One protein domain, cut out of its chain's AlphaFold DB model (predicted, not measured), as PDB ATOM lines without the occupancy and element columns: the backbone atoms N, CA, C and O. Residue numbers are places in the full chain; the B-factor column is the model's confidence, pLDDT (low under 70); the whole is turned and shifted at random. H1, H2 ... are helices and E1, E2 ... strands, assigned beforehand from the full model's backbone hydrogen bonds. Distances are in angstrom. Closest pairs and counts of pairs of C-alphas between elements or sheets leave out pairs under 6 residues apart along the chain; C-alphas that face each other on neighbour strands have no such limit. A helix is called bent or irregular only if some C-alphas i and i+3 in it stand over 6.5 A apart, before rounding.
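This is residues 133 to 227 of the 724 residues of an uncharacterized protein of Actinophytocola oryzae (UniProt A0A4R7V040). The helix H2 runs along the longest axis and joins two small parts: a pair of short strands, E1 and E2, with H1 near E2, and a three-stranded sheet, E3, E4 and E5. H3 lies at the far end beyond H2, and much of the rest is loop. The printed part has 95 residues, with three named helices and five named strands in the order E1 H1 E2 H2 H3 E3 E4 E5; the class is mixed, helices and strands, with under half of the residues in named elements. It is only just loose, close to compact, with a radius of gyration of the C-alphas of 15.3 A, and elongated, spanning 45 by 25 by 18 A.

E1, residues 135 to 137, and E2, residues 160 to 162, are antiparallel neighbours at 140 degrees, with N 136 and O 161 2.9 A apart. H1, residues 145 to 154, comes closest to E2 at the C-alphas of Val 147 and Val 161, 7.8 A. H2, residues 164 to 175, only grazes the sheet of E3, residues 199 to 201, E4, residues 210 to 213, and E5, residues 224 to 226; the closest C-alphas of H2 and E5 are those of Tyr 175 and His 226, 6.3 A. These strands form a meander, each the antiparallel neighbour of the one before, in the order E3 E4 E5. E3 and E4, a hairpin, have N 212 and O 200 2.8 A apart, and E4 and E5, also a hairpin, have N 225 and O 211 2.8 A apart, within hydrogen-bond range. H3, residues 184 to 188, is not on this sheet, and is apart from H2. Every O i to N i+4 pair is within hydrogen-bond range in H2 and H3, but 3 of 6 in H1.

E1 begins at C-alpha 135, (55.885, 98.965, 27.737). H1 is 15.5 A long and only just irregular: C-alphas 151 and 154 are 6.7 A apart. H2 is 16.4 A long, from C-alpha 164 to C-alpha 175 at (48.807, 79.017, 27.616). E4 is 9.8 A long, and E5 ends at C-alpha 226, (47.447, 78.009, 33.709).

The two C-alphas farthest apart, those of Val 154 and Gly 188, are 47.1 A apart. The printed part has no cut, and no link is long. The model's confidence is low, under 70, at residue 141 and residues 150 to 157.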
ATOM      1  N   PRO A 133      57.306  98.888  22.429       92.62
ATOM      2  CA  PRO A 133      55.841  98.819  22.418       92.62
ATOM      3  C   PRO A 133      55.264  97.828  23.440       92.62
ATOM      4  O   PRO A 133      54.053  97.823  23.691       92.62
ATOM      5  N   ARG A 134      56.104  96.990  24.059       93.19
ATOM      6  CA  ARG A 134      55.718  96.104  25.163       93.19
ATOM      7  C   ARG A 134      55.580  96.843  26.492       93.19
ATOM      8  O   ARG A 134      55.092  96.258  27.458       93.19
ATOM      9  N   LEU A 135      55.979  98.115  26.557       93.12
ATOM     10  CA  LEU A 135      55.885  98.965  27.737       93.12
ATOM     11  C   LEU A 135      55.016 100.204  27.483       93.12
ATOM     12  O   LEU A 135      55.015 100.784  26.403       93.12
ATOM     13  N   VAL A 136      54.316 100.654  28.523       90.25
ATOM     14  CA  VAL A 136      53.660 101.971  28.588       90.25
ATOM     15  C   VAL A 136      54.073 102.701  29.871       90.25
ATOM     16  O   VAL A 136      54.408 102.036  30.857       90.25
ATOM     17  N   PRO A 137      54.072 104.047  29.911       86.88
ATOM     18  CA  PRO A 137      54.298 104.790  31.149       86.88
ATOM     19  C   PRO A 137      53.209 104.466  32.176       86.88
ATOM     20  O   PRO A 137      52.033 104.470  31.833       86.88
ATOM     21  N   ALA A 138      53.566 104.218  33.436       80.75
ATOM     22  CA  ALA A 138      52.594 103.737  34.429       80.75
ATOM     23  C   ALA A 138      51.582 104.792  34.915       80.75
ATOM     24  O   ALA A 138      50.627 104.446  35.598       80.75
ATOM     25  N   TYR A 139      51.798 106.069  34.584       71.25
ATOM     26  CA  TYR A 139      50.831 107.149  34.811       71.25
ATOM     27  C   TYR A 139      49.814 107.285  33.663       71.25
ATOM     28  O   TYR A 139      48.868 108.064  33.770       71.25
ATOM     29  N   ALA A 140      50.026 106.597  32.534       74.19
ATOM     30  CA  ALA A 140      49.012 106.474  31.500       74.19
ATOM     31  C   ALA A 140      48.028 105.382  31.931       74.19
ATOM     32  O   ALA A 140      48.470 104.296  32.303       74.19
ATOM     33  N   ALA A 141      46.726 105.685  31.869       67.88
ATOM     34  CA  ALA A 141      45.654 104.814  32.352       67.88
ATOM     35  C   ALA A 141      45.835 103.372  31.855       67.88
ATOM     36  O   ALA A 141      45.759 103.092  30.653       67.88
ATOM     37  N   SER A 142      46.125 102.478  32.792       78.06
ATOM     38  CA  SER A 142      46.372 101.073  32.535       78.06
ATOM     39  C   SER A 142      45.053 100.316  32.471       78.06
ATOM     40  O   SER A 142      44.104 100.606  33.191       78.06
ATOM     41  N   ASP A 143      44.996  99.289  31.630       81.56
ATOM     42  CA  ASP A 143      43.884  98.340  31.614       81.56
ATOM     43  C   ASP A 143      44.120  97.151  32.572       81.56
ATOM     44  O   ASP A 143      43.382  96.166  32.539       81.56
ATOM     45  N   ASP A 144      45.157  97.226  33.413       87.19
ATOM     46  CA  ASP A 144      45.419  96.265  34.479       87.19
ATOM     47  C   ASP A 144      44.990  96.824  35.851       87.19
ATOM     48  O   ASP A 144      45.590  97.798  36.318       87.19
ATOM     49  N   PRO A 145      44.010  96.206  36.542       86.06
ATOM     50  CA  PRO A 145      43.540  96.686  37.843       86.06
ATOM     51  C   PRO A 145      44.648  96.819  38.896       86.06
ATOM     52  O   PRO A 145      44.689  97.810  39.614       86.06
ATOM     53  N   ALA A 146      45.609  95.887  38.931       84.19
ATOM     54  CA  ALA A 146      46.703  95.920  39.906       84.19
ATOM     55  C   ALA A 146      47.808  96.934  39.546       84.19
ATOM     56  O   ALA A 146      48.780  97.084  40.291       84.19
ATOM     57  N   VAL A 147      47.688  97.619  38.405       80.25
ATOM     58  CA  VAL A 147      48.431  98.851  38.125       80.25
ATOM     59  C   VAL A 147      47.622 100.060  38.580       80.25
ATOM     60  O   VAL A 147      48.169 100.860  39.332       80.25
ATOM     61  N   GLU A 148      46.351 100.178  38.189       79.81
ATOM     62  CA  GLU A 148      45.509 101.338  38.526       79.81
ATOM     63  C   GLU A 148      45.380 101.551  40.044       79.81
ATOM     64  O   GLU A 148      45.573 102.674  40.516       79.81
ATOM     65  N   ASP A 149      45.176 100.470  40.811       76.00
ATOM     66  CA  ASP A 149      45.098 100.481  42.282       76.00
ATOM     67  C   ASP A 149      46.328 101.143  42.946       76.00
ATOM     68  O   ASP A 149      46.220 101.705  44.033       76.00
ATOM     69  N   VAL A 150      47.503 101.093  42.302       69.00
ATOM     70  CA  VAL A 150      48.787 101.585  42.849       69.00
ATOM     71  C   VAL A 150      49.263 102.871  42.160       69.00
ATOM     72  O   VAL A 150      49.920 103.710  42.781       69.00
ATOM     73  N   ALA A 151      48.949 103.050  40.877       67.81
ATOM     74  CA  ALA A 151      49.354 104.210  40.089       67.81
ATOM     75  C   ALA A 151      48.691 105.500  40.595       67.81
ATOM     76  O   ALA A 151      49.345 106.543  40.655       67.81
ATOM     77  N   VAL A 152      47.418 105.415  41.000       60.47
ATOM     78  CA  VAL A 152      46.601 106.577  41.378       60.47
ATOM     79  C   VAL A 152      46.887 107.083  42.800       60.47
ATOM     80  O   VAL A 152      46.802 108.289  43.023       60.47
ATOM     81  N   GLU A 153      47.250 106.223  43.762       54.19
ATOM     82  CA  GLU A 153      47.361 106.651  45.171       54.19
ATOM     83  C   GLU A 153      48.531 107.610  45.455       54.19
ATOM     84  O   GLU A 153      48.368 108.545  46.242       54.19
ATOM     85  N   VAL A 154      49.714 107.408  44.850       52.06
ATOM     86  CA  VAL A 154      50.896 108.258  45.140       52.06
ATOM     87  C   VAL A 154      51.845 108.494  43.953       52.06
ATOM     88  O   VAL A 154      52.789 109.271  44.077       52.06
ATOM     89  N   GLY A 155      51.680 107.811  42.814       53.94
ATOM     90  CA  GLY A 155      52.639 107.893  41.698       53.94
ATOM     91  C   GLY A 155      54.047 107.338  41.996       53.94
ATOM     92  O   GLY A 155      54.930 107.428  41.148       53.94
ATOM     93  N   LEU A 156      54.261 106.713  43.162       57.84
ATOM     94  CA  LEU A 156      55.515 106.063  43.589       57.84
ATOM     95  C   LEU A 156      55.721 104.662  42.967       57.84
ATOM     96  O   LEU A 156      56.475 103.842  43.489       57.84
ATOM     97  N   GLY A 157      55.009 104.362  41.879       68.06
ATOM     98  CA  GLY A 157      55.053 103.074  41.195       68.06
ATOM     99  C   GLY A 157      56.257 102.907  40.261       68.06
ATOM    100  O   GLY A 157      57.169 103.729  40.189       68.06
ATOM    101  N   ARG A 158      56.231 101.820  39.483       79.44
ATOM    102  CA  ARG A 158      57.173 101.588  38.373       79.44
ATOM    103  C   ARG A 158      57.041 102.720  37.347       79.44
ATOM    104  O   ARG A 158      55.927 103.097  37.025       79.44
ATOM    105  N   THR A 159      58.131 103.211  36.753       84.75
ATOM    106  CA  THR A 159      58.052 104.249  35.698       84.75
ATOM    107  C   THR A 159      57.299 103.762  34.451       84.75
ATOM    108  O   THR A 159      56.627 104.540  33.771       84.75
ATOM    109  N   ARG A 160      57.405 102.462  34.150       88.31
ATOM    110  CA  ARG A 160      56.747 101.781  33.029       88.31
ATOM    111  C   ARG A 160      56.128 100.461  33.491       88.31
ATOM    112  O   ARG A 160      56.636  99.829  34.416       88.31
ATOM    113  N   VAL A 161      55.060 100.039  32.823       89.62
ATOM    114  CA  VAL A 161      54.379  98.748  33.018       89.62
ATOM    115  C   VAL A 161      54.163  98.049  31.678       89.62
ATOM    116  O   VAL A 161      54.270  98.674  30.626       89.62
ATOM    117  N   MET A 162      53.863  96.750  31.713       91.62
ATOM    118  CA  MET A 162      53.645  95.949  30.510       91.62
ATOM    119  C   MET A 162      52.357  96.373  29.787       91.62
ATOM    120  O   MET A 162      51.272  96.397  30.379       91.62
ATOM    121  N   SER A 163      52.485  96.709  28.504       92.50
ATOM    122  CA  SER A 163      51.384  97.154  27.651       92.50
ATOM    123  C   SER A 163      50.362  96.034  27.432       92.50
ATOM    124  O   SER A 163      50.700  94.850  27.489       92.50
ATOM    125  N   ARG A 164      49.099  96.393  27.160       92.81
ATOM    126  CA  ARG A 164      48.025  95.413  26.923       92.81
ATOM    127  C   ARG A 164      48.393  94.340  25.885       92.81
ATOM    128  O   ARG A 164      48.190  93.168  26.197       92.81
ATOM    129  N   PRO A 165      48.943  94.673  24.695       95.25
ATOM    130  CA  PRO A 165      49.346  93.657  23.724       95.25
ATOM    131  C   PRO A 165      50.397  92.694  24.279       95.25
ATOM    132  O   PRO A 165      50.255  91.491  24.107       95.25
ATOM    133  N   ALA A 166      51.393  93.192  25.015       95.19
ATOM    134  CA  ALA A 166      52.454  92.354  25.565       95.19
ATOM    135  C   ALA A 166      51.983  91.461  26.728       95.19
ATOM    136  O   ALA A 166      52.477  90.344  26.878       95.19
ATOM    137  N   ARG A 167      50.992  91.892  27.527       94.81
ATOM    138  CA  ARG A 167      50.359  91.008  28.527       94.81
ATOM    139  C   ARG A 167      49.563  89.876  27.866       94.81
ATOM    140  O   ARG A 167      49.556  88.770  28.396       94.81
ATOM    141  N   LEU A 168      48.946  90.128  26.708       95.81
ATOM    142  CA  LEU A 168      48.276  89.093  25.906       95.81
ATOM    143  C   LEU A 168      49.291  88.145  25.244       95.81
ATOM    144  O   LEU A 168      49.156  86.940  25.378       95.81
ATOM    145  N   GLU A 169      50.364  88.667  24.650       97.00
ATOM    146  CA  GLU A 169      51.465  87.866  24.086       97.00
ATOM    147  C   GLU A 169      52.138  86.964  25.144       97.00
ATOM    148  O   GLU A 169      52.490  85.812  24.878       97.00
ATOM    149  N   ALA A 170      52.282  87.456  26.380       96.56
ATOM    150  CA  ALA A 170      52.731  86.647  27.511       96.56
ATOM    151  C   ALA A 170      51.710  85.561  27.894       96.56
ATOM    152  O   ALA A 170      52.115  84.424  28.131       96.56
ATOM    153  N   ALA A 171      50.414  85.885  27.910       97.38
ATOM    154  CA  ALA A 171      49.345  84.924  28.172       97.38
ATOM    155  C   ALA A 171      49.286  83.814  27.109       97.38
ATOM    156  O   ALA A 171      49.244  82.644  27.477       97.38
ATOM    157  N   ASP A 172      49.361  84.146  25.818       97.94
ATOM    158  CA  ASP A 172      49.349  83.172  24.718       97.94
ATOM    159  C   ASP A 172      50.537  82.199  24.820       97.94
ATOM    160  O   ASP A 172      50.380  80.979  24.700       97.94
ATOM    161  N   ARG A 173      51.733  82.723  25.121       97.19
ATOM    162  CA  ARG A 173      52.956  81.931  25.326       97.19
ATOM    163  C   ARG A 173      52.918  81.072  26.596       97.19
ATOM    164  O   ARG A 173      53.495  79.991  26.602       97.19
ATOM    165  N   TRP A 174      52.249  81.512  27.662       97.56
ATOM    166  CA  TRP A 174      52.053  80.695  28.866       97.56
ATOM    167  C   TRP A 174      50.968  79.629  28.667       97.56
ATOM    168  O   TRP A 174      51.160  78.484  29.069       97.56
ATOM    169  N   TYR A 175      49.873  79.958  27.979       98.25
ATOM    170  CA  TYR A 175      48.807  79.017  27.616       98.25
ATOM    171  C   TYR A 175      49.311  77.887  26.701       98.25
ATOM    172  O   TYR A 175      48.866  76.750  26.820       98.25
ATOM    173  N   SER A 176      50.264  78.184  25.813       97.81
ATOM    174  CA  SER A 176      50.901  77.204  24.918       97.81
ATOM    175  C   SER A 176      52.158  76.528  25.493       97.81
ATOM    176  O   SER A 176      52.789  75.735  24.797       97.81
ATOM    177  N   SER A 177      52.520  76.807  26.752       96.38
ATOM    178  CA  SER A 177      53.680  76.198  27.419       96.38
ATOM    179  C   SER A 177      53.407  74.779  27.943       96.38
ATOM    180  O   SER A 177      52.270  74.304  27.961       96.38
ATOM    181  N   GLU A 178      54.446  74.112  28.452       97.12
ATOM    182  CA  GLU A 178      54.320  72.849  29.199       97.12
ATOM    183  C   GLU A 178      53.425  72.971  30.452       97.12
ATOM    184  O   GLU A 178      52.763  72.006  30.842       97.12
ATOM    185  N   PHE A 179      53.326  74.181  31.015       97.88
ATOM    186  CA  PHE A 179      52.445  74.554  32.126       97.88
ATOM    187  C   PHE A 179      51.089  75.128  31.658       97.88
ATOM    188  O   PHE A 179      50.344  75.727  32.439       97.88
ATOM    189  N   GLY A 180      50.766  74.955  30.372       97.94
ATOM    190  CA  GLY A 180      49.461  75.217  29.771       97.94
ATOM    191  C   GLY A 180      48.510  74.012  29.854       97.94
ATOM    192  O   GLY A 180      48.935  72.893  30.146       97.94
ATOM    193  N   PRO A 181      47.207  74.188  29.568       97.44
ATOM    194  CA  PRO A 181      46.204  73.133  29.754       97.44
ATOM    195  C   PRO A 181      46.248  72.026  28.693       97.44
ATOM    196  O   PRO A 181      45.655  70.965  28.873       97.44
ATOM    197  N   ALA A 182      46.942  72.258  27.577       96.62
ATOM    198  CA  ALA A 182      47.065  71.295  26.488       96.62
ATOM    199  C   ALA A 182      48.212  70.279  26.683       96.62
ATOM    200  O   ALA A 182      48.343  69.356  25.871       96.62
ATOM    201  N   SER A 183      49.048  70.428  27.717       97.38
ATOM    202  CA  SER A 183      50.206  69.554  27.936       97.38
ATOM    203  C   SER A 183      49.808  68.140  28.372       97.38
ATOM    204  O   SER A 183      48.713  67.903  28.886       97.38
ATOM    205  N   ASP A 184      50.694  67.167  28.153       96.31
ATOM    206  CA  ASP A 184      50.443  65.767  28.517       96.31
ATOM    207  C   ASP A 184      50.271  65.576  30.029       96.31
ATOM    208  O   ASP A 184      49.448  64.765  30.447       96.31
ATOM    209  N   MET A 185      50.960  66.384  30.845       95.56
ATOM    210  CA  MET A 185      50.774  66.392  32.298       95.56
ATOM    211  C   MET A 185      49.378  66.910  32.679       95.56
ATOM    212  O   MET A 185      48.676  66.248  33.440       95.56
ATOM    213  N   ALA A 186      48.924  68.022  32.085       96.50
ATOM    214  CA  ALA A 186      47.584  68.559  32.332       96.50
ATOM    215  C   ALA A 186      46.470  67.597  31.884       96.50
ATOM    216  O   ALA A 186      45.464  67.459  32.574       96.50
ATOM    217  N   ARG A 187      46.668  66.889  30.763       95.00
ATOM    218  CA  ARG A 187      45.736  65.867  30.253       95.00
ATOM    219  C   ARG A 187      45.747  64.554  31.046       95.00
ATOM    220  O   ARG A 187      44.772  63.812  30.969       95.00
ATOM    221  N   GLY A 188      46.832  64.251  31.762       92.75
ATOM    222  CA  GLY A 188      46.959  63.066  32.619       92.75
ATOM    223  C   GLY A 188      46.612  63.301  34.095       92.75
ATOM    224  O   GLY A 188      46.410  62.336  34.831       92.75
ATOM    225  N   ALA A 189      46.551  64.556  34.544       93.75
ATOM    226  CA  ALA A 189      46.266  64.906  35.931       93.75
ATOM    227  C   ALA A 189      44.781  64.683  36.303       93.75
ATOM    228  O   ALA A 189      43.896  64.964  35.496       93.75
ATOM    229  N   PRO A 190      44.476  64.243  37.541       90.06
ATOM    230  CA  PRO A 190      43.098  64.012  37.985       90.06
ATOM    231  C   PRO A 190      42.325  65.303  38.312       90.06
ATOM    232  O   PRO A 190      41.103  65.265  38.447       90.06
ATOM    233  N   ALA A 191      43.023  66.432  38.484       94.06
ATOM    234  CA  ALA A 191      42.452  67.726  38.848       94.06
ATOM    235  C   ALA A 191      43.365  68.886  38.405       94.06
ATOM    236  O   ALA A 191      44.570  68.701  38.203       94.06
ATOM    237  N   HIS A 192      42.786  70.084  38.286       96.00
ATOM    238  CA  HIS A 192      43.441  71.270  37.728       96.00
ATOM    239  C   HIS A 192      43.854  72.292  38.801       96.00
ATOM    240  O   HIS A 192      43.242  72.398  39.862       96.00
ATOM    241  N   CYS A 193      44.871  73.105  38.515       96.69
ATOM    242  CA  CYS A 193      45.432  74.088  39.440       96.69
ATOM    243  C   CYS A 193      44.404  75.103  39.969       96.69
ATOM    244  O   CYS A 193      44.491  75.484  41.130       96.69
ATOM    245  N   GLY A 194      43.390  75.481  39.189       95.69
ATOM    246  CA  GLY A 194      42.333  76.412  39.601       95.69
ATOM    247  C   GLY A 194      41.482  75.950  40.795       95.69
ATOM    248  O   GLY A 194      40.806  76.780  41.402       95.69
ATOM    249  N   THR A 195      41.532  74.663  41.159       95.75
ATOM    250  CA  THR A 195      40.915  74.097  42.377       95.75
ATOM    251  C   THR A 195      41.928  73.689  43.454       95.75
ATOM    252  O   THR A 195      41.529  73.196  44.505       95.75
ATOM    253  N   CYS A 196      43.225  73.884  43.215       97.00
ATOM    254  CA  CYS A 196      44.297  73.393  44.074       97.00
ATOM    255  C   CYS A 196      44.618  74.370  45.212       97.00
ATOM    256  O   CYS A 196      44.868  75.552  44.972       97.00
ATOM    257  N   GLY A 197      44.740  73.869  46.444       97.38
ATOM    258  CA  GLY A 197      45.191  74.659  47.598       97.38
ATOM    259  C   GLY A 197      46.614  75.227  47.463       97.38
ATOM    260  O   GLY A 197      46.953  76.182  48.157       97.38
ATOM    261  N   PHE A 198      47.426  74.684  46.548       97.88
ATOM    262  CA  PHE A 198      48.791  75.137  46.242       97.88
ATOM    263  C   PHE A 198      48.887  76.094  45.036       97.88
ATOM    264  O   PHE A 198      49.984  76.351  44.538       97.88
ATOM    265  N   TYR A 199      47.763  76.598  44.519       98.06
ATOM    266  CA  TYR A 199      47.739  77.568  43.419       98.06
ATOM    267  C   TYR A 199      47.651  78.997  43.965       98.06
ATOM    268  O   TYR A 199      46.666  79.375  44.599       98.06
ATOM    269  N   LEU A 200      48.680  79.803  43.700       98.12
ATOM    270  CA  LEU A 200      48.753  81.214  44.070       98.12
ATOM    271  C   LEU A 200      48.350  82.058  42.845       98.12
ATOM    272  O   LEU A 200      49.181  82.252  41.957       98.12
ATOM    273  N   PRO A 201      47.106  82.569  42.730       96.94
ATOM    274  CA  PRO A 201      46.666  83.238  41.507       96.94
ATOM    275  C   PRO A 201      47.358  84.599  41.363       96.94
ATOM    276  O   PRO A 201      47.486  85.325  42.357       96.94
ATOM    277  N   LEU A 202      47.750  84.976  40.140       95.88
ATOM    278  CA  LEU A 202      48.468  86.232  39.879       95.88
ATOM    279  C   LEU A 202      47.634  87.471  40.251       95.88
ATOM    280  O   LEU A 202      46.415  87.412  40.416       95.88
ATOM    281  N   ALA A 203      48.285  88.625  40.383       91.38
ATOM    282  CA  ALA A 203      47.592  89.907  40.491       91.38
ATOM    283  C   ALA A 203      47.096  90.398  39.114       91.38
ATOM    284  O   ALA A 203      47.579  89.957  38.069       91.38
ATOM    285  N   GLY A 204      46.166  91.355  39.120       91.31
ATOM    286  CA  GLY A 204      45.825  92.121  37.921       91.31
ATOM    287  C   GLY A 204      45.037  91.360  36.856       91.31
ATOM    288  O   GLY A 204      44.296  90.420  37.144       91.31
ATOM    289  N   SER A 205      45.191  91.787  35.602       93.00
ATOM    290  CA  SER A 205      44.390  91.316  34.460       93.00
ATOM    291  C   SER A 205      44.615  89.844  34.087       93.00
ATOM    292  O   SER A 205      43.734  89.232  33.487       93.00
ATOM    293  N   LEU A 206      45.745  89.245  34.481       95.38
ATOM    294  CA  LEU A 206      46.072  87.836  34.205       95.38
ATOM    295  C   LEU A 206      45.528  86.855  35.266       95.38
ATOM    296  O   LEU A 206      45.515  85.645  35.031       95.38
ATOM    297  N   ARG A 207      45.018  87.362  36.401       95.38
ATOM    298  CA  ARG A 207      44.526  86.576  37.553       95.38
ATOM    299  C   ARG A 207      43.493  85.502  37.207       95.38
ATOM    300  O   ARG A 207      43.409  84.491  37.895       95.38
ATOM    301  N   ALA A 208      42.673  85.747  36.185       92.31
ATOM    302  CA  ALA A 208      41.577  84.859  35.803       92.31
ATOM    303  C   ALA A 208      42.047  83.528  35.192       92.31
ATOM    304  O   ALA A 208      41.312  82.548  35.262       92.31
ATOM    305  N   ALA A 209      43.249  83.498  34.606       96.38
ATOM    306  CA  ALA A 209      43.769  82.351  33.861       96.38
ATOM    307  C   ALA A 209      45.123  81.839  34.377       96.38
ATOM    308  O   ALA A 209      45.478  80.705  34.073       96.38
ATOM    309  N   PHE A 210      45.877  82.630  35.152       98.38
ATOM    310  CA  PHE A 210      47.243  82.281  35.556       98.38
ATOM    311  C   PHE A 210      47.522  82.492  37.048       98.38
ATOM    312  O   PHE A 210      47.032  83.427  37.691       98.38
ATOM    313  N   GLY A 211      48.398  81.638  37.568       98.06
ATOM    314  CA  GLY A 211      48.943  81.677  38.919       98.06
ATOM    315  C   GLY A 211      50.326  81.042  38.962       98.06
ATOM    316  O   GLY A 211      50.876  80.669  37.930       98.06
ATOM    317  N   THR A 212      50.876  80.900  40.157       98.38
ATOM    318  CA  THR A 212      52.124  80.177  40.416       98.38
ATOM    319  C   THR A 212      51.807  78.938  41.246       98.38
ATOM    320  O   THR A 212      50.987  79.006  42.165       98.38
ATOM    321  N   CYS A 213      52.422  77.799  40.930       97.94
ATOM    322  CA  CYS A 213      52.347  76.621  41.792       97.94
ATOM    323  C   CYS A 213      53.351  76.771  42.947       97.94
ATOM    324  O   CYS A 213      54.506  77.117  42.711       97.94
ATOM    325  N   GLY A 214      52.889  76.560  44.182       97.94
ATOM    326  CA  GLY A 214      53.702  76.575  45.404       97.94
ATOM    327  C   GLY A 214      53.620  75.242  46.146       97.94
ATOM    328  O   GLY A 214      53.193  75.203  47.299       97.94
ATOM    329  N   ASN A 215      53.936  74.151  45.450       97.00
ATOM    330  CA  ASN A 215      54.032  72.801  46.000       97.00
ATOM    331  C   ASN A 215      55.376  72.218  45.569       97.00
ATOM    332  O   ASN A 215      55.516  71.835  44.413       97.00
ATOM    333  N   GLU A 216      56.313  72.079  46.507       97.19
ATOM    334  CA  GLU A 216      57.669  71.550  46.284       97.19
ATOM    335  C   GLU A 216      57.710  70.152  45.629       97.19
ATOM    336  O   GLU A 216      58.714  69.773  45.033       97.19
ATOM    337  N   LEU A 217      56.617  69.380  45.712       95.62
ATOM    338  CA  LEU A 217      56.480  68.057  45.086       95.62
ATOM    339  C   LEU A 217      55.940  68.112  43.644       95.62
ATOM    340  O   LEU A 217      55.810  67.079  42.986       95.62
ATOM    341  N   SER A 218      55.582  69.299  43.155       95.75
ATOM    342  CA  SER A 218      55.100  69.536  41.797       95.75
ATOM    343  C   SER A 218      56.277  69.789  40.848       95.75
ATOM    344  O   SER A 218      57.107  70.648  41.143       95.75
ATOM    345  N   PRO A 219      56.319  69.182  39.644       95.56
ATOM    346  CA  PRO A 219      57.286  69.568  38.607       95.56
ATOM    347  C   PRO A 219      57.120  71.022  38.126       95.56
ATOM    348  O   PRO A 219      57.964  71.522  37.392       95.56
ATOM    349  N   ALA A 220      56.037  71.696  38.525       97.12
ATOM    350  CA  ALA A 220      55.759  73.096  38.227       97.12
ATOM    351  C   ALA A 220      56.005  74.047  39.413       97.12
ATOM    352  O   ALA A 220      55.551  75.189  39.356       97.12
ATOM    353  N   ASP A 221      56.658  73.617  40.502       97.94
ATOM    354  CA  ASP A 221      56.910  74.508  41.644       97.94
ATOM    355  C   ASP A 221      57.657  75.783  41.226       97.94
ATOM    356  O   ASP A 221      58.520  75.749  40.347       97.94
ATOM    357  N   ALA A 222      57.272  76.921  41.803       97.19
ATOM    358  CA  ALA A 222      57.704  78.271  41.426       97.19
ATOM    359  C   ALA A 222      57.447  78.698  39.956       97.19
ATOM    360  O   ALA A 222      57.731  79.847  39.603       97.19
ATOM    361  N   HIS A 223      56.856  77.852  39.102       97.50
ATOM    362  CA  HIS A 223      56.523  78.191  37.715       97.50
ATOM    363  C   HIS A 223      55.136  78.832  37.590       97.50
ATOM    364  O   HIS A 223      54.226  78.585  38.388       97.50
ATOM    365  N   VAL A 224      54.962  79.660  36.554       97.94
ATOM    366  CA  VAL A 224      53.642  80.180  36.166       97.94
ATOM    367  C   VAL A 224      52.859  79.067  35.475       97.94
ATOM    368  O   VAL A 224      53.303  78.537  34.461       97.94
ATOM    369  N   VAL A 225      51.684  78.747  36.013       98.25
ATOM    370  CA  VAL A 225      50.785  77.699  35.522       98.25
ATOM    371  C   VAL A 225      49.447  78.293  35.090       98.25
ATOM    372  O   VAL A 225      48.957  79.258  35.686       98.25
ATOM    373  N   HIS A 226      48.831  77.705  34.065       98.44
ATOM    374  CA  HIS A 226      47.447  78.009  33.709       98.44
ATOM    375  C   HIS A 226      46.474  77.425  34.751       98.44
ATOM    376  O   HIS A 226      46.740  76.381  35.343       98.44
ATOM    377  N   ALA A 227      45.309  78.041  34.949       97.81
ATOM    378  CA  ALA A 227      44.289  77.552  35.882       97.81
ATOM    379  C   ALA A 227      43.781  76.135  35.531       97.81
ATOM    380  O   ALA A 227      43.403  75.374  36.416       97.81
TER     381      ALA A 227